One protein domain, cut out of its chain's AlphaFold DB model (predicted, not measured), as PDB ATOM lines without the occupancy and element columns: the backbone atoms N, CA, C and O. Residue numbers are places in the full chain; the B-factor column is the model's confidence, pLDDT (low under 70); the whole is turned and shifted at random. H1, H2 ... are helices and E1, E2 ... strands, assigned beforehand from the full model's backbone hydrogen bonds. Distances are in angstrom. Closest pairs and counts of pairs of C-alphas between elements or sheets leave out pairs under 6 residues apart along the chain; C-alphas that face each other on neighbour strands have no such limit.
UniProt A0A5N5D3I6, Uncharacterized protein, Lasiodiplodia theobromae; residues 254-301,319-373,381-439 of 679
ATOM      1  N   ASP A 254     288.050 216.069 161.912       86.38
ATOM      2  CA  ASP A 254     287.598 217.269 162.628       86.38
ATOM      3  C   ASP A 254     288.032 218.583 161.959       86.38
ATOM      4  O   ASP A 254     287.421 219.626 162.198       86.38
ATOM      5  N   GLU A 255     289.038 218.549 161.085       86.31
ATOM      6  CA  GLU A 255     289.431 219.679 160.235       86.31
ATOM      7  C   GLU A 255     288.609 219.706 158.936       86.31
ATOM      8  O   GLU A 255     288.287 220.780 158.434       86.31
ATOM      9  N   LEU A 256     288.197 218.534 158.438       85.69
ATOM     10  CA  LEU A 256     287.519 218.354 157.149       85.69
ATOM     11  C   LEU A 256     285.988 218.503 157.194       85.69
ATOM     12  O   LEU A 256     285.395 218.970 156.225       85.69
ATOM     13  N   THR A 257     285.324 218.149 158.298       89.75
ATOM     14  CA  THR A 257     283.857 218.236 158.432       89.75
ATOM     15  C   THR A 257     283.417 218.793 159.787       89.75
ATOM     16  O   THR A 257     284.134 218.709 160.784       89.75
ATOM     17  N   ALA A 258     282.227 219.392 159.839       88.94
ATOM     18  CA  ALA A 258     281.546 219.772 161.078       88.94
ATOM     19  C   ALA A 258     280.657 218.656 161.669       88.94
ATOM     20  O   ALA A 258     279.913 218.920 162.613       88.94
ATOM     21  N   ALA A 259     280.699 217.434 161.123       85.88
ATOM     22  CA  ALA A 259     279.932 216.310 161.653       85.88
ATOM     23  C   ALA A 259     280.356 215.965 163.098       85.88
ATOM     24  O   ALA A 259     281.553 215.813 163.361       85.88
ATOM     25  N   PRO A 260     279.407 215.824 164.041       80.50
ATOM     26  CA  PRO A 260     279.709 215.406 165.402       80.50
ATOM     27  C   PRO A 260     280.138 213.935 165.440       80.50
ATOM     28  O   PRO A 260     279.813 213.147 164.555       80.50
ATOM     29  N   THR A 261     280.816 213.538 166.518       70.75
ATOM     30  CA  THR A 261     281.095 212.118 166.802       70.75
ATOM     31  C   THR A 261     279.814 211.312 167.058       70.75
ATOM     32  O   THR A 261     279.801 210.116 166.810       70.75
ATOM     33  N   PHE A 262     278.740 211.966 167.509       70.12
ATOM     34  CA  PHE A 262     277.458 211.348 167.848       70.12
ATOM     35  C   PHE A 262     276.323 212.085 167.133       70.12
ATOM     36  O   PHE A 262     276.241 213.312 167.227       70.12
ATOM     37  N   LEU A 263     275.440 211.353 166.450       69.88
ATOM     38  CA  LEU A 263     274.203 211.911 165.897       69.88
ATOM     39  C   LEU A 263     273.210 212.229 167.024       69.88
ATOM     40  O   LEU A 263     273.139 211.515 168.024       69.88
ATOM     41  N   LEU A 264     272.409 213.280 166.852       68.06
ATOM     42  CA  LEU A 264     271.491 213.802 167.872       68.06
ATOM     43  C   LEU A 264     270.312 212.868 168.188       68.06
ATOM     44  O   LEU A 264     269.586 213.113 169.151       68.06
ATOM     45  N   ALA A 265     270.096 211.825 167.379       68.44
ATOM     46  CA  ALA A 265     269.029 210.821 167.489       68.44
ATOM     47  C   ALA A 265     267.577 211.358 167.408       68.44
ATOM     48  O   ALA A 265     266.642 210.561 167.302       68.44
ATOM     49  N   ASP A 266     267.380 212.678 167.377       82.75
ATOM     50  CA  ASP A 266     266.089 213.371 167.409       82.75
ATOM     51  C   ASP A 266     265.134 212.908 166.277       82.75
ATOM     52  O   ASP A 266     265.482 213.003 165.097       82.75
ATOM     53  N   PRO A 267     263.925 212.398 166.595       78.88
ATOM     54  CA  PRO A 267     262.923 211.973 165.618       78.88
ATOM     55  C   PRO A 267     262.113 213.128 164.997       78.88
ATOM     56  O   PRO A 267     261.085 212.873 164.367       78.88
ATOM     57  N   GLU A 268     262.534 214.382 165.162       85.81
ATOM     58  CA  GLU A 268     262.014 215.538 164.421       85.81
ATOM     59  C   GLU A 268     263.072 216.194 163.504       85.81
ATOM     60  O   GLU A 268     262.730 217.120 162.760       85.81
ATOM     61  N   VAL A 269     264.322 215.694 163.500       87.31
ATOM     62  CA  VAL A 269     265.460 216.261 162.752       87.31
ATOM     63  C   VAL A 269     266.047 215.280 161.730       87.31
ATOM     64  O   VAL A 269     266.528 214.208 162.082       87.31
ATOM     65  N   LEU A 270     266.066 215.689 160.459       88.25
ATOM     66  CA  LEU A 270     266.801 215.037 159.374       88.25
ATOM     67  C   LEU A 270     268.270 215.482 159.418       88.25
ATOM     68  O   LEU A 270     268.586 216.619 159.066       88.25
ATOM     69  N   GLU A 271     269.156 214.594 159.857       90.31
ATOM     70  CA  GLU A 271     270.604 214.829 159.910       90.31
ATOM     71  C   GLU A 271     271.268 214.399 158.590       90.31
ATOM     72  O   GLU A 271     271.027 213.293 158.102       90.31
ATOM     73  N   VAL A 272     272.077 215.285 157.996       92.38
ATOM     74  CA  VAL A 272     272.700 215.086 156.675       92.38
ATOM     75  C   VAL A 272     274.155 215.572 156.686       92.38
ATOM     76  O   VAL A 272     274.453 216.634 157.226       92.38
ATOM     77  N   HIS A 273     275.071 214.832 156.065       93.75
ATOM     78  CA  HIS A 273     276.504 215.145 156.023       93.75
ATOM     79  C   HIS A 273     276.916 215.667 154.643       93.75
ATOM     80  O   HIS A 273     276.778 214.964 153.645       93.75
ATOM     81  N   ALA A 274     277.445 216.884 154.548       93.19
ATOM     82  CA  ALA A 274     277.941 217.383 153.270       93.19
ATOM     83  C   ALA A 274     279.310 216.770 152.928       93.19
ATOM     84  O   ALA A 274     280.233 216.790 153.744       93.19
ATOM     85  N   LEU A 275     279.421 216.261 151.702       90.62
ATOM     86  CA  LEU A 275     280.657 215.825 151.043       90.62
ATOM     87  C   LEU A 275     281.182 216.890 150.065       90.62
ATOM     88  O   LEU A 275     282.223 216.703 149.446       90.62
ATOM     89  N   VAL A 276     280.476 218.013 149.921       88.56
ATOM     90  CA  VAL A 276     280.871 219.159 149.093       88.56
ATOM     91  C   VAL A 276     280.844 220.455 149.905       88.56
ATOM     92  O   VAL A 276     280.015 220.586 150.814       88.56
ATOM     93  N   PRO A 277     281.721 221.432 149.605       88.50
ATOM     94  CA  PRO A 277     281.615 222.765 150.184       88.50
ATOM     95  C   PRO A 277     280.327 223.440 149.694       88.50
ATOM     96  O   PRO A 277     280.128 223.622 148.492       88.50
ATOM     97  N   LEU A 278     279.453 223.807 150.631       92.50
ATOM     98  CA  LEU A 278     278.190 224.490 150.345       92.50
ATOM     99  C   LEU A 278     278.440 225.992 150.177       92.50
ATOM    100  O   LEU A 278     279.121 226.599 151.004       92.50
ATOM    101  N   LYS A 279     277.863 226.601 149.136       92.12
ATOM    102  CA  LYS A 279     277.980 228.043 148.853       92.12
ATOM    103  C   LYS A 279     277.275 228.881 149.919       92.12
ATOM    104  O   LYS A 279     277.759 229.947 150.288       92.12
ATOM    105  N   ASP A 280     276.141 228.381 150.403       94.38
ATOM    106  CA  ASP A 280     275.356 228.960 151.489       94.38
ATOM    107  C   ASP A 280     274.690 227.826 152.290       94.38
ATOM    108  O   ASP A 280     273.832 227.092 151.787       94.38
ATOM    109  N   LEU A 281     275.108 227.666 153.549       94.94
ATOM    110  CA  LEU A 281     274.593 226.646 154.466       94.94
ATOM    111  C   LEU A 281     273.147 226.928 154.906       94.94
ATOM    112  O   LEU A 281     272.392 225.980 155.137       94.94
ATOM    113  N   GLU A 282     272.747 228.196 155.027       96.06
ATOM    114  CA  GLU A 282     271.391 228.580 155.426       96.06
ATOM    115  C   GLU A 282     270.418 228.329 154.271       96.06
ATOM    116  O   GLU A 282     269.416 227.639 154.470       96.06
ATOM    117  N   ALA A 283     270.766 228.740 153.047       95.38
ATOM    118  CA  ALA A 283     269.987 228.429 151.847       95.38
ATOM    119  C   ALA A 283     269.909 226.913 151.577       95.38
ATOM    120  O   ALA A 283     268.824 226.389 151.312       95.38
ATOM    121  N   SER A 284     271.022 226.179 151.722       94.88
ATOM    122  CA  SER A 284     271.043 224.708 151.596       94.88
ATOM    123  C   SER A 284     270.099 224.041 152.598       94.88
ATOM    124  O   SER A 284     269.330 223.137 152.264       94.88
ATOM    125  N   THR A 285     270.129 224.520 153.845       95.12
ATOM    126  CA  THR A 285     269.260 224.034 154.918       95.12
ATOM    127  C   THR A 285     267.801 224.421 154.658       95.12
ATOM    128  O   THR A 285     266.904 223.615 154.912       95.12
ATOM    129  N   GLN A 286     267.521 225.608 154.113       94.88
ATOM    130  CA  GLN A 286     266.172 226.018 153.720       94.88
ATOM    131  C   GLN A 286     265.601 225.116 152.614       94.88
ATOM    132  O   GLN A 286     264.470 224.653 152.766       94.88
ATOM    133  N   ALA A 287     266.375 224.790 151.575       92.62
ATOM    134  CA  ALA A 287     265.935 223.913 150.486       92.62
ATOM    135  C   ALA A 287     265.507 222.515 150.990       92.62
ATOM    136  O   ALA A 287     264.422 222.034 150.654       92.62
ATOM    137  N   LEU A 288     266.293 221.894 151.883       91.31
ATOM    138  CA  LEU A 288     265.893 220.640 152.542       91.31
ATOM    139  C   LEU A 288     264.637 220.809 153.415       91.31
ATOM    140  O   LEU A 288     263.751 219.954 153.403       91.31
ATOM    141  N   ASN A 289     264.523 221.916 154.157       93.31
ATOM    142  CA  ASN A 289     263.336 222.207 154.968       93.31
ATOM    143  C   ASN A 289     262.072 222.416 154.119       93.31
ATOM    144  O   ASN A 289     260.971 222.122 154.579       93.31
ATOM    145  N   GLU A 290     262.195 222.917 152.893       92.00
ATOM    146  CA  GLU A 290     261.073 223.062 151.962       92.00
ATOM    147  C   GLU A 290     260.639 221.713 151.378       92.00
ATOM    148  O   GLU A 290     259.437 221.445 151.329       92.00
ATOM    149  N   LYS A 291     261.578 220.799 151.092       89.00
ATOM    150  CA  LYS A 291     261.247 219.394 150.783       89.00
ATOM    151  C   LYS A 291     260.568 218.675 151.950       89.00
ATOM    152  O   LYS A 291     259.572 217.994 151.726       89.00
ATOM    153  N   LEU A 292     261.030 218.872 153.189       88.12
ATOM    154  CA  LEU A 292     260.379 218.315 154.385       88.12
ATOM    155  C   LEU A 292     258.954 218.856 154.587       88.12
ATOM    156  O   LEU A 292     258.045 218.083 154.883       88.12
ATOM    157  N   LYS A 293     258.723 220.159 154.367       89.94
ATOM    158  CA  LYS A 293     257.369 220.749 154.390       89.94
ATOM    159  C   LYS A 293     256.474 220.170 153.292       89.94
ATOM    160  O   LYS A 293     255.314 219.879 153.565       89.94
ATOM    161  N   ALA A 294     256.999 219.986 152.078       87.88
ATOM    162  CA  ALA A 294     256.264 219.365 150.980       87.88
ATOM    163  C   ALA A 294     255.905 217.902 151.297       87.88
ATOM    164  O   ALA A 294     254.750 217.519 151.150       87.88
ATOM    165  N   ALA A 295     256.851 217.119 151.827       83.94
ATOM    166  CA  ALA A 295     256.620 215.747 152.285       83.94
ATOM    167  C   ALA A 295     255.548 215.671 153.385       83.94
ATOM    168  O   ALA A 295     254.641 214.848 153.316       83.94
ATOM    169  N   ALA A 296     255.600 216.571 154.370       84.62
ATOM    170  CA  ALA A 296     254.608 216.648 155.442       84.62
ATOM    171  C   ALA A 296     253.212 217.109 154.970       84.62
ATOM    172  O   ALA A 296     252.229 216.841 155.657       84.62
ATOM    173  N   ALA A 297     253.114 217.790 153.821       85.31
ATOM    174  CA  ALA A 297     251.850 218.187 153.195       85.31
ATOM    175  C   ALA A 297     251.302 217.141 152.203       85.31
ATOM    176  O   ALA A 297     250.092 217.086 151.993       85.31
ATOM    177  N   ALA A 298     252.176 216.326 151.602       82.38
ATOM    178  CA  ALA A 298     251.818 215.192 150.746       82.38
ATOM    179  C   ALA A 298     251.461 213.930 151.555       82.38
ATOM    180  O   ALA A 298     250.662 213.108 151.105       82.38
ATOM    181  N   ALA A 299     252.019 213.783 152.762       78.44
ATOM    182  CA  ALA A 299     251.663 212.722 153.694       78.44
ATOM    183  C   ALA A 299     250.143 212.719 153.980       78.44
ATOM    184  O   ALA A 299     249.553 213.786 154.176       78.44
ATOM    185  N   PRO A 300     249.492 211.539 154.031       74.81
ATOM    186  CA  PRO A 300     248.048 211.451 154.217       74.81
ATOM    187  C   PRO A 300     247.634 212.110 155.534       74.81
ATOM    188  O   PRO A 300     248.190 211.816 156.596       74.81
ATOM    189  N   ALA A 301     246.649 213.010 155.456       64.31
ATOM    190  CA  ALA A 301     246.213 213.804 156.598       64.31
ATOM    191  C   ALA A 301     245.825 212.890 157.779       64.31
ATOM    192  O   ALA A 301     245.005 211.983 157.603       64.31
ATOM    193  N   VAL A 319     257.065 212.586 160.111       78.31
ATOM    194  CA  VAL A 319     258.170 212.998 159.224       78.31
ATOM    195  C   VAL A 319     259.011 214.051 159.961       78.31
ATOM    196  O   VAL A 319     258.492 214.723 160.859       78.31
ATOM    197  N   ALA A 320     260.291 214.212 159.608       82.06
ATOM    198  CA  ALA A 320     261.119 215.303 160.128       82.06
ATOM    199  C   ALA A 320     260.457 216.676 159.921       82.06
ATOM    200  O   ALA A 320     259.892 216.964 158.866       82.06
ATOM    201  N   LYS A 321     260.596 217.555 160.916       87.50
ATOM    202  CA  LYS A 321     260.155 218.957 160.842       87.50
ATOM    203  C   LYS A 321     261.280 219.898 160.421       87.50
ATOM    204  O   LYS A 321     261.001 221.006 159.966       87.50
ATOM    205  N   LYS A 322     262.536 219.482 160.621       93.00
ATOM    206  CA  LYS A 322     263.728 220.285 160.352       93.00
ATOM    207  C   LYS A 322     264.853 219.438 159.751       93.00
ATOM    208  O   LYS A 322     265.060 218.313 160.182       93.00
ATOM    209  N   ALA A 323     265.625 220.006 158.829       92.81
ATOM    210  CA  ALA A 323     266.926 219.487 158.413       92.81
ATOM    211  C   ALA A 323     268.084 220.158 159.177       92.81
ATOM    212  O   ALA A 323     268.029 221.350 159.500       92.81
ATOM    213  N   VAL A 324     269.145 219.394 159.434       94.56
ATOM    214  CA  VAL A 324     270.446 219.863 159.926       94.56
ATOM    215  C   VAL A 324     271.521 219.291 159.010       94.56
ATOM    216  O   VAL A 324     271.675 218.074 158.924       94.56
ATOM    217  N   ILE A 325     272.257 220.173 158.331       94.94
ATOM    218  CA  ILE A 325     273.402 219.783 157.508       94.94
ATOM    219  C   ILE A 325     274.688 219.996 158.306       94.94
ATOM    220  O   ILE A 325     274.915 221.074 158.857       94.94
ATOM    221  N   TYR A 326     275.550 218.985 158.321       95.06
ATOM    222  CA  TYR A 326     276.915 219.062 158.821       95.06
ATOM    223  C   TYR A 326     277.861 219.413 157.661       95.06
ATOM    224  O   TYR A 326     278.150 218.535 156.844       95.06
ATOM    225  N   PRO A 327     278.314 220.678 157.525       94.81
ATOM    226  CA  PRO A 327     279.080 221.120 156.362       94.81
ATOM    227  C   PRO A 327     280.452 220.448 156.227       94.81
ATOM    228  O   PRO A 327     281.143 220.168 157.213       94.81
ATOM    229  N   TRP A 328     280.866 220.288 154.971       93.25
ATOM    230  CA  TRP A 328     282.252 220.079 154.577       93.25
ATOM    231  C   TRP A 328     283.018 221.398 154.750       93.25
ATOM    232  O   TRP A 328     282.536 222.451 154.332       93.25
ATOM    233  N   LYS A 329     284.183 221.358 155.400       91.56
ATOM    234  CA  LYS A 329     284.971 222.546 155.777       91.56
ATOM    235  C   LYS A 329     286.027 222.936 154.739       91.56
ATOM    236  O   LYS A 329     286.498 224.068 154.762       91.56
ATOM    237  N   ARG A 330     286.432 222.015 153.856       82.69
ATOM    238  CA  ARG A 330     287.491 222.261 152.863       82.69
ATOM    239  C   ARG A 330     286.930 223.075 151.694       82.69
ATOM    240  O   ARG A 330     286.155 222.564 150.890       82.69
ATOM    241  N   GLU A 331     287.322 224.344 151.604       83.94
ATOM    242  CA  GLU A 331     286.919 225.230 150.505       83.94
ATOM    243  C   GLU A 331     287.345 224.666 149.140       83.94
ATOM    244  O   GLU A 331     288.456 224.161 148.974       83.94
ATOM    245  N   GLY A 332     286.451 224.756 148.150       77.31
ATOM    246  CA  GLY A 332     286.727 224.433 146.743       77.31
ATOM    247  C   GLY A 332     286.995 222.961 146.393       77.31
ATOM    248  O   GLY A 332     287.065 222.654 145.207       77.31
ATOM    249  N   VAL A 333     287.125 222.053 147.369       79.38
ATOM    250  CA  VAL A 333     287.497 220.645 147.133       79.38
ATOM    251  C   VAL A 333     286.485 219.699 147.798       79.38
ATOM    252  O   VAL A 333     286.323 219.767 149.020       79.38
ATOM    253  N   PRO A 334     285.812 218.810 147.040       78.00
ATOM    254  CA  PRO A 334     284.900 217.816 147.604       78.00
ATOM    255  C   PRO A 334     285.649 216.771 148.446       78.00
ATOM    256  O   PRO A 334     286.868 216.621 148.348       78.00
ATOM    257  N   ALA A 335     284.915 216.025 149.266       77.06
ATOM    258  CA  ALA A 335     285.434 214.865 149.975       77.06
ATOM    259  C   ALA A 335     285.889 213.785 148.985       77.06
ATOM    260  O   ALA A 335     285.189 213.474 148.017       77.06
ATOM    261  N   SER A 336     287.047 213.176 149.243       77.75
ATOM    262  CA  SER A 336     287.467 211.988 148.502       77.75
ATOM    263  C   SER A 336     286.628 210.763 148.901       77.75
ATOM    264  O   SER A 336     285.990 210.736 149.957       77.75
ATOM    265  N   ARG A 337     286.681 209.691 148.100       68.75
ATOM    266  CA  ARG A 337     286.104 208.381 148.465       68.75
ATOM    267  C   ARG A 337     286.691 207.839 149.779       68.75
ATOM    268  O   ARG A 337     285.967 207.223 150.554       68.75
ATOM    269  N   HIS A 338     287.966 208.113 150.054       71.62
ATOM    270  CA  HIS A 338     288.632 207.767 151.313       71.62
ATOM    271  C   HIS A 338     288.095 208.610 152.489       71.62
ATOM    272  O   HIS A 338     287.820 208.072 153.559       71.62
ATOM    273  N   ASP A 339     287.842 209.908 152.292       78.94
ATOM    274  CA  ASP A 339     287.258 210.771 153.329       78.94
ATOM    275  C   ASP A 339     285.796 210.442 153.639       78.94
ATOM    276  O   ASP A 339     285.417 210.430 154.811       78.94
ATOM    277  N   PHE A 340     284.994 210.119 152.617       83.00
ATOM    278  CA  PHE A 340     283.653 209.559 152.797       83.00
ATOM    279  C   PHE A 340     283.707 208.312 153.687       83.00
ATOM    280  O   PHE A 340     282.984 208.242 154.682       83.00
ATOM    281  N   TRP A 341     284.611 207.370 153.390       76.56
ATOM    282  CA  TRP A 341     284.747 206.146 154.178       76.56
ATOM    283  C   TRP A 341     285.161 206.402 155.622       76.56
ATOM    284  O   TRP A 341     284.546 205.861 156.541       76.56
ATOM    285  N   ARG A 342     286.146 207.274 155.843       84.12
ATOM    286  CA  ARG A 342     286.583 207.679 157.186       84.12
ATOM    287  C   ARG A 342     285.449 208.337 157.975       84.12
ATOM    288  O   ARG A 342     285.257 208.020 159.149       84.12
ATOM    289  N   LEU A 343     284.686 209.232 157.343       83.88
ATOM    290  CA  LEU A 343     283.548 209.909 157.962       83.88
ATOM    291  C   LEU A 343     282.424 208.925 158.311       83.88
ATOM    292  O   LEU A 343     281.937 208.932 159.440       83.88
ATOM    293  N   TRP A 344     282.049 208.045 157.385       82.19
ATOM    294  CA  TRP A 344     281.040 207.019 157.629       82.19
ATOM    295  C   TRP A 344     281.460 206.043 158.736       82.19
ATOM    296  O   TRP A 344     280.699 205.825 159.676       82.19
ATOM    297  N   HIS A 345     282.698 205.541 158.712       78.69
ATOM    298  CA  HIS A 345     283.204 204.652 159.759       78.69
ATOM    299  C   HIS A 345     283.246 205.348 161.133       78.69
ATOM    300  O   HIS A 345     282.964 204.709 162.151       78.69
ATOM    301  N   ARG A 346     283.523 206.662 161.194       83.12
ATOM    302  CA  ARG A 346     283.370 207.457 162.426       83.12
ATOM    303  C   ARG A 346     281.916 207.477 162.902       83.12
ATOM    304  O   ARG A 346     281.686 207.203 164.075       83.12
ATOM    305  N   ILE A 347     280.963 207.789 162.021       81.25
ATOM    306  CA  ILE A 347     279.531 207.844 162.360       81.25
ATOM    307  C   ILE A 347     279.063 206.486 162.900       81.25
ATOM    308  O   ILE A 347     278.465 206.437 163.968       81.25
ATOM    309  N   VAL A 348     279.405 205.389 162.217       75.00
ATOM    310  CA  VAL A 348     279.081 204.011 162.621       75.00
ATOM    311  C   VAL A 348     279.687 203.648 163.979       75.00
ATOM    312  O   VAL A 348     278.959 203.273 164.894       75.00
ATOM    313  N   ARG A 349     281.014 203.788 164.135       72.38
ATOM    314  CA  ARG A 349     281.762 203.309 165.316       72.38
ATOM    315  C   ARG A 349     281.314 203.959 166.626       72.38
ATOM    316  O   ARG A 349     281.469 203.358 167.685       72.38
ATOM    317  N   TRP A 350     280.792 205.180 166.558       68.31
ATOM    318  CA  TRP A 350     280.348 205.952 167.718       68.31
ATOM    319  C   TRP A 350     278.820 206.105 167.786       68.31
ATOM    320  O   TRP A 350     278.309 206.883 168.590       68.31
ATOM    321  N   ASN A 351     278.060 205.347 166.987       65.19
ATOM    322  CA  ASN A 351     276.603 205.370 167.034       65.19
ATOM    323  C   ASN A 351     276.059 204.583 168.242       65.19
ATOM    324  O   ASN A 351     275.638 203.432 168.121       65.19
ATOM    325  N   GLU A 352     275.991 205.236 169.407       52.66
ATOM    326  CA  GLU A 352     275.362 204.698 170.628       52.66
ATOM    327  C   GLU A 352     273.902 204.239 170.408       52.66
ATOM    328  O   GLU A 352     273.373 203.430 171.170       52.66
ATOM    329  N   ASN A 353     273.244 204.709 169.338       56.00
ATOM    330  CA  ASN A 353     271.971 204.187 168.853       56.00
ATOM    331  C   ASN A 353     272.155 203.315 167.596       56.00
ATOM    332  O   ASN A 353     271.764 203.701 166.490       56.00
ATOM    333  N   LEU A 354     272.545 202.048 167.804       54.38
ATOM    334  CA  LEU A 354     272.463 200.928 166.832       54.38
ATOM    335  C   LEU A 354     271.092 200.787 166.116       54.38
ATOM    336  O   LEU A 354     270.919 199.987 165.203       54.38
ATOM    337  N   ARG A 355     270.093 201.563 166.546       55.03
ATOM    338  CA  ARG A 355     268.744 201.685 165.994       55.03
ATOM    339  C   ARG A 355     268.638 202.523 164.715       55.03
ATOM    340  O   ARG A 355     267.574 202.494 164.101       55.03
ATOM    341  N   ARG A 356     269.683 203.266 164.326       61.91
ATOM    342  CA  ARG A 356     269.769 203.953 163.025       61.91
ATOM    343  C   ARG A 356     270.723 203.196 162.088       61.91
ATOM    344  O   ARG A 356     271.930 203.405 162.190       61.91
ATOM    345  N   PRO A 357     270.220 202.357 161.164       67.19
ATOM    346  CA  PRO A 357     271.051 201.639 160.197       67.19
ATOM    347  C   PRO A 357     271.429 202.486 158.968       67.19
ATOM    348  O   PRO A 357     271.929 201.943 157.994       67.19
ATOM    349  N   VAL A 358     271.153 203.796 158.956       78.31
ATOM    350  CA  VAL A 358     271.322 204.667 157.779       78.31
ATOM    351  C   VAL A 358     271.903 206.023 158.183       78.31
ATOM    352  O   VAL A 358     271.548 206.569 159.229       78.31
ATOM    353  N   SER A 359     272.745 206.609 157.332       85.50
ATOM    354  CA  SER A 359     273.011 208.056 157.320       85.50
ATOM    355  C   SER A 359     272.972 208.624 155.905       85.50
ATOM    356  O   SER A 359     273.111 207.904 154.915       85.50
ATOM    357  N   LEU A 360     272.732 209.931 155.823       89.31
ATOM    358  CA  LEU A 360     272.456 210.643 154.581       89.31
ATOM    359  C   LEU A 360     273.576 211.632 154.280       89.31
ATOM    360  O   LEU A 360     274.029 212.353 155.171       89.31
ATOM    361  N   PHE A 361     273.994 211.692 153.023       90.81
ATOM    362  CA  PHE A 361     275.116 212.496 152.562       90.81
ATOM    363  C   PHE A 361     274.721 213.351 151.350       90.81
ATOM    364  O   PHE A 361     273.901 212.935 150.535       90.81
ATOM    365  N   LEU A 362     275.315 214.539 151.226       89.31
ATOM    366  CA  LEU A 362     275.135 215.460 150.096       89.31
ATOM    367  C   LEU A 362     276.414 215.530 149.261       89.31
ATOM    368  O   LEU A 362     277.416 216.079 149.723       89.31
ATOM    369  N   ASP A 363     276.363 215.022 148.031       86.25
ATOM    370  CA  ASP A 363     277.397 215.181 147.000       86.25
ATOM    371  C   ASP A 363     277.132 216.368 146.049       86.25
ATOM    372  O   ASP A 363     277.936 216.651 145.164       86.25
ATOM    373  N   VAL A 364     276.034 217.102 146.263       85.06
ATOM    374  CA  VAL A 364     275.646 218.323 145.541       85.06
ATOM    375  C   VAL A 364     275.107 219.353 146.543       85.06
ATOM    376  O   VAL A 364     274.475 218.991 147.532       85.06
ATOM    377  N   ASP A 365     275.336 220.644 146.293       90.31
ATOM    378  CA  ASP A 365     274.755 221.744 147.073       90.31
ATOM    379  C   ASP A 365     273.238 221.887 146.767       90.31
ATOM    380  O   ASP A 365     272.876 222.155 145.616       90.31
ATOM    381  N   PRO A 366     272.328 221.736 147.757       89.12
ATOM    382  CA  PRO A 366     270.880 221.852 147.545       89.12
ATOM    383  C   PRO A 366     270.406 223.209 147.010       89.12
ATOM    384  O   PRO A 366     269.388 223.276 146.318       89.12
ATOM    385  N   ALA A 367     271.114 224.290 147.345       90.50
ATOM    386  CA  ALA A 367     270.796 225.653 146.932       90.50
ATOM    387  C   ALA A 367     271.409 226.022 145.569       90.50
ATOM    388  O   ALA A 367     271.112 227.093 145.032       90.50
ATOM    389  N   ALA A 368     272.225 225.146 144.973       87.06
ATOM    390  CA  ALA A 368     272.749 225.352 143.630       87.06
ATOM    391  C   ALA A 368     271.616 225.482 142.584       87.06
ATOM    392  O   ALA A 368     270.541 224.879 142.744       87.06
ATOM    393  N   PRO A 369     271.832 226.234 141.484       81.94
ATOM    394  CA  PRO A 369     270.906 226.273 140.356       81.94
ATOM    395  C   PRO A 369     270.625 224.859 139.821       81.94
ATOM    396  O   PRO A 369     271.559 224.061 139.756       81.94
ATOM    397  N   PRO A 370     269.407 224.535 139.345       74.56
ATOM    398  CA  PRO A 370     269.096 223.200 138.824       74.56
ATOM    399  C   PRO A 370     270.064 222.702 137.737       74.56
ATOM    400  O   PRO A 370     270.358 221.516 137.678       74.56
ATOM    401  N   ALA A 371     270.626 223.606 136.924       66.94
ATOM    402  CA  ALA A 371     271.644 223.277 135.923       66.94
ATOM    403  C   ALA A 371     272.965 222.738 136.516       66.94
ATOM    404  O   ALA A 371     273.644 221.962 135.854       66.94
ATOM    405  N   GLU A 372     273.318 223.113 137.750       67.19
ATOM    406  CA  GLU A 372     274.482 222.584 138.476       67.19
ATOM    407  C   GLU A 372     274.167 221.272 139.225       67.19
ATOM    408  O   GLU A 372     275.091 220.565 139.615       67.19
ATOM    409  N   ARG A 373     272.883 220.911 139.403       64.94
ATOM    410  CA  ARG A 373     272.458 219.660 140.070       64.94
ATOM    411  C   ARG A 373     272.313 218.456 139.124       64.94
ATOM    412  O   ARG A 373     272.038 217.351 139.587       64.94
ATOM    413  N   THR A 381     262.460 217.191 137.315       60.09
ATOM    414  CA  THR A 381     262.142 217.009 138.731       60.09
ATOM    415  C   THR A 381     263.098 217.799 139.616       60.09
ATOM    416  O   THR A 381     264.317 217.688 139.499       60.09
ATOM    417  N   ASP A 382     262.534 218.568 140.547       69.38
ATOM    418  CA  ASP A 382     263.234 219.501 141.443       69.38
ATOM    419  C   ASP A 382     264.040 218.787 142.558       69.38
ATOM    420  O   ASP A 382     264.115 219.247 143.699       69.38
ATOM    421  N   ASP A 383     264.539 217.587 142.281       79.81
ATOM    422  CA  ASP A 383     265.070 216.640 143.254       79.81
ATOM    423  C   ASP A 383     266.431 217.087 143.795       79.81
ATOM    424  O   ASP A 383     267.272 217.638 143.084       79.81
ATOM    425  N   ILE A 384     266.650 216.831 145.085       83.38
ATOM    426  CA  ILE A 384     267.954 217.006 145.727       83.38
ATOM    427  C   ILE A 384     268.575 215.608 145.796       83.38
ATOM    428  O   ILE A 384     267.988 214.753 146.463       83.38
ATOM    429  N   PRO A 385     269.693 215.320 145.110       78.44
ATOM    430  CA  PRO A 385     270.344 214.025 145.243       78.44
ATOM    431  C   PRO A 385     270.899 213.874 146.664       78.44
ATOM    432  O   PRO A 385     271.542 214.780 147.192       78.44
ATOM    433  N   LEU A 386     270.638 212.723 147.281       80.50
ATOM    434  CA  LEU A 386     271.294 212.274 148.504       80.50
ATOM    435  C   LEU A 386     271.991 210.946 148.243       80.50
ATOM    436  O   LEU A 386     271.425 210.058 147.606       80.50
ATOM    437  N   ILE A 387     273.169 210.771 148.826       81.94
ATOM    438  CA  ILE A 387     273.774 209.457 149.015       81.94
ATOM    439  C   ILE A 387     273.256 208.882 150.340       81.94
ATOM    440  O   ILE A 387     273.392 209.493 151.399       81.94
ATOM    441  N   VAL A 388     272.655 207.699 150.277       79.50
ATOM    442  CA  VAL A 388     272.215 206.899 151.422       79.50
ATOM    443  C   VAL A 388     273.302 205.865 151.694       79.50
ATOM    444  O   VAL A 388     273.524 204.997 150.850       79.50
ATOM    445  N   ALA A 389     273.974 205.962 152.842       78.69
ATOM    446  CA  ALA A 389     274.907 204.940 153.317       78.69
ATOM    447  C   ALA A 389     274.241 204.097 154.410       78.69
ATOM    448  O   ALA A 389     273.582 204.639 155.304       78.69
ATOM    449  N   GLU A 390     274.414 202.782 154.332       74.88
ATOM    450  CA  GLU A 390     273.727 201.810 155.176       74.88
ATOM    451  C   GLU A 390     274.698 200.948 155.987       74.88
ATOM    452  O   GLU A 390     275.695 200.436 155.473       74.88
ATOM    453  N   TYR A 391     274.361 200.754 157.260       64.75
ATOM    454  CA  TYR A 391     274.998 199.800 158.154       64.75
ATOM    455  C   TYR A 391     274.168 198.517 158.192       64.75
ATOM    456  O   TYR A 391     273.011 198.528 158.629       64.75
ATOM    457  N   GLN A 392     274.755 197.411 157.741       59.84
ATOM    458  CA  GLN A 392     274.164 196.081 157.881       59.84
ATOM    459  C   GLN A 392     274.784 195.354 159.078       59.84
ATOM    460  O   GLN A 392     275.784 195.786 159.643       59.84
ATOM    461  N   TYR A 393     274.154 194.258 159.503       49.00
ATOM    462  CA  TYR A 393     274.461 193.595 160.775       49.00
ATOM    463  C   TYR A 393     275.883 193.016 160.881       49.00
ATOM    464  O   TYR A 393     276.342 192.762 161.991       49.00
ATOM    465  N   ASN A 394     276.586 192.847 159.761       47.25
ATOM    466  CA  ASN A 394     277.863 192.137 159.670       47.25
ATOM    467  C   ASN A 394     279.072 193.091 159.786       47.25
ATOM    468  O   ASN A 394     280.078 192.878 159.117       47.25
ATOM    469  N   ASN A 395     278.932 194.192 160.539       43.41
ATOM    470  CA  ASN A 395     279.863 195.333 160.686       43.41
ATOM    471  C   ASN A 395     280.256 196.089 159.393       43.41
ATOM    472  O   ASN A 395     280.665 197.250 159.458       43.41
ATOM    473  N   ASN A 396     280.090 195.473 158.223       43.56
ATOM    474  CA  ASN A 396     280.516 195.987 156.932       43.56
ATOM    475  C   ASN A 396     279.545 197.012 156.312       43.56
ATOM    476  O   ASN A 396     278.320 196.849 156.383       43.56
ATOM    477  N   PRO A 397     280.071 198.041 155.621       45.97
ATOM    478  CA  PRO A 397     279.269 199.091 155.008       45.97
ATOM    479  C   PRO A 397     278.797 198.703 153.597       45.97
ATOM    480  O   PRO A 397     279.456 198.969 152.595       45.97
ATOM    481  N   THR A 398     277.641 198.051 153.515       52.88
ATOM    482  CA  THR A 398     277.265 197.205 152.364       52.88
ATOM    483  C   THR A 398     276.269 197.816 151.379       52.88
ATOM    484  O   THR A 398     276.047 197.233 150.320       52.88
ATOM    485  N   LEU A 399     275.694 198.993 151.657       51.34
ATOM    486  CA  LEU A 399     274.908 199.722 150.659       51.34
ATOM    487  C   LEU A 399     275.238 201.217 150.662       51.34
ATOM    488  O   LEU A 399     275.088 201.907 151.668       51.34
ATOM    489  N   VAL A 400     275.644 201.704 149.491       57.84
ATOM    490  CA  VAL A 400     275.743 203.123 149.147       57.84
ATOM    491  C   VAL A 400     274.884 203.314 147.897       57.84
ATOM    492  O   VAL A 400     275.129 202.680 146.874       57.84
ATOM    493  N   SER A 401     273.831 204.126 147.982       64.81
ATOM    494  CA  SER A 401     272.905 204.369 146.862       64.81
ATOM    495  C   SER A 401     272.593 205.857 146.726       64.81
ATOM    496  O   SER A 401     272.514 206.557 147.735       64.81
ATOM    497  N   ARG A 402     272.425 206.363 145.496       63.94
ATOM    498  CA  ARG A 402     272.051 207.767 145.259       63.94
ATOM    499  C   ARG A 402     270.554 207.853 144.968       63.94
ATOM    500  O   ARG A 402     270.087 207.323 143.964       63.94
ATOM    501  N   VAL A 403     269.811 208.539 145.833       69.88
ATOM    502  CA  VAL A 403     268.351 208.711 145.743       69.88
ATOM    503  C   VAL A 403     267.987 210.175 145.497       69.88
ATOM    504  O   VAL A 403     268.660 211.080 145.989       69.88
ATOM    505  N   GLY A 404     266.907 210.427 144.755       75.62
ATOM    506  CA  GLY A 404     266.333 211.768 144.620       75.62
ATOM    507  C   GLY A 404     265.403 212.082 145.792       75.62
ATOM    508  O   GLY A 404     264.494 211.308 146.085       75.62
ATOM    509  N   LEU A 405     265.599 213.215 146.472       75.25
ATOM    510  CA  LEU A 405     264.784 213.607 147.624       75.25
ATOM    511  C   LEU A 405     263.432 214.212 147.205       75.25
ATOM    512  O   LEU A 405     263.196 215.423 147.309       75.25
ATOM    513  N   ARG A 406     262.533 213.349 146.729       79.44
ATOM    514  CA  ARG A 406     261.131 213.684 146.445       79.44
ATOM    515  C   ARG A 406     260.339 213.834 147.743       79.44
ATOM    516  O   ARG A 406     260.679 213.249 148.773       79.44
ATOM    517  N   ALA A 407     259.254 214.605 147.683       74.31
ATOM    518  CA  ALA A 407     258.333 214.766 148.811       74.31
ATOM    519  C   ALA A 407     257.747 213.410 149.253       74.31
ATOM    520  O   ALA A 407     257.721 213.108 150.443       74.31
ATOM    521  N   ASP A 408     257.365 212.568 148.293       71.12
ATOM    522  CA  ASP A 408     256.771 211.255 148.560       71.12
ATOM    523  C   ASP A 408     257.810 210.231 149.049       71.12
ATOM    524  O   ASP A 408     257.521 209.414 149.927       71.12
ATOM    525  N   ASP A 409     259.045 210.298 148.536       72.50
ATOM    526  CA  ASP A 409     260.130 209.402 148.952       72.50
ATOM    527  C   ASP A 409     260.647 209.727 150.357       72.50
ATOM    528  O   ASP A 409     260.993 208.809 151.097       72.50
ATOM    529  N   LEU A 410     260.599 210.991 150.798       70.50
ATOM    530  CA  LEU A 410     260.855 211.362 152.197       70.50
ATOM    531  C   LEU A 410     259.932 210.621 153.177       70.50
ATOM    532  O   LEU A 410     260.394 210.160 154.222       70.50
ATOM    533  N   VAL A 411     258.649 210.450 152.836       67.50
ATOM    534  CA  VAL A 411     257.674 209.723 153.673       67.50
ATOM    535  C   VAL A 411     258.014 208.225 153.765       67.50
ATOM    536  O   VAL A 411     257.741 207.599 154.788       67.50
ATOM    537  N   ARG A 412     258.654 207.653 152.732       68.06
ATOM    538  CA  ARG A 412     259.087 206.240 152.672       68.06
ATOM    539  C   ARG A 412     260.452 205.999 153.322       68.06
ATOM    540  O   ARG A 412     260.635 205.009 154.025       68.06
ATOM    541  N   LEU A 413     261.403 206.903 153.098       68.31
ATOM    542  CA  LEU A 413     262.771 206.841 153.616       68.31
ATOM    543  C   LEU A 413     262.803 207.048 155.134       68.31
ATOM    544  O   LEU A 413     263.564 206.390 155.840       68.31
ATOM    545  N   TRP A 414     261.959 207.940 155.657       72.00
ATOM    546  CA  TRP A 414     262.002 208.329 157.063       72.00
ATOM    547  C   TRP A 414     261.764 207.173 158.066       72.00
ATOM    548  O   TRP A 414     262.550 207.050 159.012       72.00
ATOM    549  N   PRO A 415     260.782 206.263 157.871       65.31
ATOM    550  CA  PRO A 415     260.691 205.024 158.642       65.31
ATOM    551  C   PRO A 415     261.978 204.188 158.643       65.31
ATOM    552  O   PRO A 415     262.356 203.688 159.696       65.31
ATOM    553  N   ALA A 416     262.684 204.072 157.514       64.62
ATOM    554  CA  ALA A 416     263.924 203.293 157.430       64.62
ATOM    555  C   ALA A 416     265.102 203.946 158.180       64.62
ATOM    556  O   ALA A 416     265.946 203.238 158.725       64.62
ATOM    557  N   VAL A 417     265.141 205.283 158.256       65.38
ATOM    558  CA  VAL A 417     266.184 206.027 158.987       65.38
ATOM    559  C   VAL A 417     265.929 206.044 160.509       65.38
ATOM    560  O   VAL A 417     266.890 206.072 161.275       65.38
ATOM    561  N   HIS A 418     264.667 205.993 160.973       63.41
ATOM    562  CA  HIS A 418     264.316 206.174 162.400       63.41
ATOM    563  C   HIS A 418     263.603 204.998 163.104       63.41
ATOM    564  O   HIS A 418     263.477 205.043 164.331       63.41
ATOM    565  N   GLN A 419     263.117 203.959 162.409       60.53
ATOM    566  CA  GLN A 419     262.420 202.823 163.040       60.53
ATOM    567  C   GLN A 419     263.245 201.520 162.986       60.53
ATOM    568  O   GLN A 419     263.221 200.826 161.968       60.53
ATOM    569  N   PRO A 420     263.891 201.095 164.092       49.03
ATOM    570  CA  PRO A 420     264.739 199.895 164.101       49.03
ATOM    571  C   PRO A 420     263.977 198.591 163.825       49.03
ATOM    572  O   PRO A 420     264.564 197.604 163.397       49.03
ATOM    573  N   SER A 421     262.666 198.561 164.076       48.00
ATOM    574  CA  SER A 421     261.849 197.354 163.944       48.00
ATOM    575  C   SER A 421     261.418 197.037 162.511       48.00
ATOM    576  O   SER A 421     261.064 195.892 162.250       48.00
ATOM    577  N   TYR A 422     261.433 197.998 161.578       45.34
ATOM    578  CA  TYR A 422     260.776 197.806 160.272       45.34
ATOM    579  C   TYR A 422     261.461 196.742 159.394       45.34
ATOM    580  O   TYR A 422     260.793 196.072 158.611       45.34
ATOM    581  N   ARG A 423     262.772 196.512 159.582       45.69
ATOM    582  CA  ARG A 423     263.532 195.482 158.847       45.69
ATOM    583  C   ARG A 423     263.184 194.051 159.247       45.69
ATOM    584  O   ARG A 423     263.089 193.201 158.370       45.69
ATOM    585  N   TYR A 424     262.894 193.801 160.526       41.03
ATOM    586  CA  TYR A 424     262.525 192.465 161.035       41.03
ATOM    587  C   TYR A 424     261.199 191.933 160.448       41.03
ATOM    588  O   TYR A 424     260.864 190.762 160.613       41.03
ATOM    589  N   TRP A 425     260.438 192.804 159.775       36.22
ATOM    590  CA  TRP A 425     259.122 192.528 159.195       36.22
ATOM    591  C   TRP A 425     259.116 192.574 157.660       36.22
ATOM    592  O   TRP A 425     258.181 192.057 157.055       36.22
ATOM    593  N   SER A 426     260.127 193.179 157.019       43.56
ATOM    594  CA  SER A 426     260.201 193.309 155.554       43.56
ATOM    595  C   SER A 426     261.117 192.283 154.879       43.56
ATOM    596  O   SER A 426     260.935 192.021 153.694       43.56
ATOM    597  N   SER A 427     262.070 191.684 155.604       42.12
ATOM    598  CA  SER A 427     262.892 190.568 155.102       42.12
ATOM    599  C   SER A 427     262.222 189.196 155.247       42.12
ATOM    600  O   SER A 427     262.619 188.256 154.566       42.12
ATOM    601  N   ARG A 428     261.200 189.068 156.106       41.06
ATOM    602  CA  ARG A 428     260.456 187.821 156.343       41.06
ATOM    603  C   ARG A 428     259.500 187.504 155.176       41.06
ATOM    604  O   ARG A 428     258.513 188.228 155.013       41.06
ATOM    605  N   PRO A 429     259.733 186.438 154.376       46.53
ATOM    606  CA  PRO A 429     258.914 186.149 153.193       46.53
ATOM    607  C   PRO A 429     257.464 185.790 153.534       46.53
ATOM    608  O   PRO A 429     256.551 186.097 152.774       46.53
ATOM    609  N   ASP A 430     257.247 185.179 154.698       46.19
ATOM    610  CA  ASP A 430     255.938 184.788 155.214       46.19
ATOM    611  C   ASP A 430     255.086 186.003 155.612       46.19
ATOM    612  O   ASP A 430     253.957 186.137 155.140       46.19
ATOM    613  N   LEU A 431     255.645 186.939 156.388       44.56
ATOM    614  CA  LEU A 431     254.966 188.195 156.730       44.56
ATOM    615  C   LEU A 431     254.731 189.068 155.494       44.56
ATOM    616  O   LEU A 431     253.679 189.698 155.376       44.56
ATOM    617  N   ARG A 432     255.670 189.074 154.541       51.28
ATOM    618  CA  ARG A 432     255.489 189.740 153.248       51.28
ATOM    619  C   ARG A 432     254.300 189.151 152.482       51.28
ATOM    620  O   ARG A 432     253.416 189.906 152.086       51.28
ATOM    621  N   ALA A 433     254.234 187.828 152.334       56.22
ATOM    622  CA  ALA A 433     253.129 187.148 151.658       56.22
ATOM    623  C   ALA A 433     251.784 187.306 152.399       56.22
ATOM    624  O   ALA A 433     250.727 187.324 151.766       56.22
ATOM    625  N   GLU A 434     251.792 187.441 153.730       52.44
ATOM    626  CA  GLU A 434     250.583 187.742 154.506       52.44
ATOM    627  C   GLU A 434     250.103 189.189 154.287       52.44
ATOM    628  O   GLU A 434     248.902 189.415 154.135       52.44
ATOM    629  N   ARG A 435     251.017 190.167 154.199       54.44
ATOM    630  CA  ARG A 435     250.682 191.571 153.888       54.44
ATOM    631  C   ARG A 435     250.205 191.742 152.443       54.44
ATOM    632  O   ARG A 435     249.147 192.328 152.229       54.44
ATOM    633  N   GLU A 436     250.879 191.116 151.477       59.28
ATOM    634  CA  GLU A 436     250.431 191.063 150.076       59.28
ATOM    635  C   GLU A 436     249.028 190.415 149.952       59.28
ATOM    636  O   GLU A 436     248.200 190.893 149.179       59.28
ATOM    637  N   LYS A 437     248.692 189.410 150.783       65.38
ATOM    638  CA  LYS A 437     247.323 188.853 150.893       65.38
ATOM    639  C   LYS A 437     246.301 189.780 151.562       65.38
ATOM    640  O   LYS A 437     245.123 189.700 151.221       65.38
ATOM    641  N   LYS A 438     246.712 190.624 152.513       59.84
ATOM    642  CA  LYS A 438     245.838 191.616 153.175       59.84
ATOM    643  C   LYS A 438     245.565 192.850 152.308       59.84
ATOM    644  O   LYS A 438     244.691 193.637 152.648       59.84
ATOM    645  N   GLY A 439     246.282 193.013 151.193       49.00
ATOM    646  CA  GLY A 439     246.247 194.236 150.385       49.00
ATOM    647  C   GLY A 439     247.100 195.368 150.967       49.00
ATOM    648  O   GLY A 439     247.060 196.484 150.453       49.00
TER     649      GLY A 439
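AT A GLANCE: This is residues 254 to 301, 319 to 373 and 381 to 439 of the 679 residues of an uncharacterized protein of Lasiodiplodia theobromae (UniProt A0A5N5D3I6). A strongly twisted sheet of five strands forms the core, with H1 and H3 packed over one face and H2 over the other, which makes three layers, helices on both faces of a sheet. Beyond H3 the printed part runs out through the short H4 to H5, and residues 427 to 434 of this arm stick out. The printed part has 162 residues, with five named helices and five named strands in the order E1 H1 E2 H2 E3 E4 E5 H3 H4 H5. The sheet's order is E2 E1 E3 E4 E5, mixed, and the class is mixed, helices and strands. The whole is compact, with a radius of gyration of the C-alphas of 16.5 A and spans of 53 by 36 by 26 A.

HOW THE PARTS SIT: In the sheet, edge strand E2, residues 322 to 326, is parallel to E1, residues 269 to 274, with N 270 and O 322 2.8 A apart. E1 is parallel to E3, residues 358 to 362, with N 273 and O 360 at 2.8 A. E3 is antiparallel to E4, residues 385 to 390, with N 361 and O 387 at 2.8 A. E4 forms a hairpin with the other edge strand, E5, residues 399 to 404, with N 388 and O 401 at 2.8 A. H1, residues 281 to 298, is on the sheet over E2 at a height of 8.1 A; their closest C-alphas, of Asn 289 and Ala 323, are 5.7 A apart. H3, residues 407 to 418, lies over E3 at a height of 8.8 A and runs along the strands, at 13 degrees to E3 on the local plane; the closest C-alphas, of Val 358 and Val 417, are 5.5 A apart. H2, residues 337 to 349, lies over E3 on the opposite face from H3, at a height of 9.2 A. E2, H2 and E3 make a split strand-helix-strand unit, two strands of one sheet joined through a helix, with E1 between them in the sheet, and its crossover is right-handed. H1, with residues 291 to 298 alone, touches residues 407 to 411 of H3, about perpendicular at 80 degrees; the C-alphas of Ala 295 and Ala 407 are closest, 4.0 A apart. H4, residues 423 to 426, and H5, residues 429 to 438, only just touch, with 3 pairs of C-alphas within 8 A, and only at the corner; the closest are those of Ser 426 and Arg 432, 6.3 A apart. Every O i to N i+4 pair is within hydrogen-bond range in H1, H2 and H5, but 4 of 8 in H3, and H4 is too short for such a pair.

IN THESE COORDINATES: E1 begins at C-alpha 269, (265.460, 216.261, 162.752), and is 15.7 A long. H1 is 25.8 A long, H2 18.1 A and H3 17.2 A; E4 is 16.1 A and E5 16.0 A. H5, 14.2 A long, ends at C-alpha 438, (245.838, 191.616, 153.175).

THE WHOLE: The C-alphas of Glu 331 and Lys 437, the two farthest apart, are 53.8 A apart. Residues 302 to 318 and 374 to 380 are not printed, with gaps between C-alphas of 12.3 A and 10.7 A. Of the links that are printed whole, none is long. The mean pLDDT of the printed part is 74.6, and residues under 70 include 350 to 357, 391 to 403 and 415 to 439.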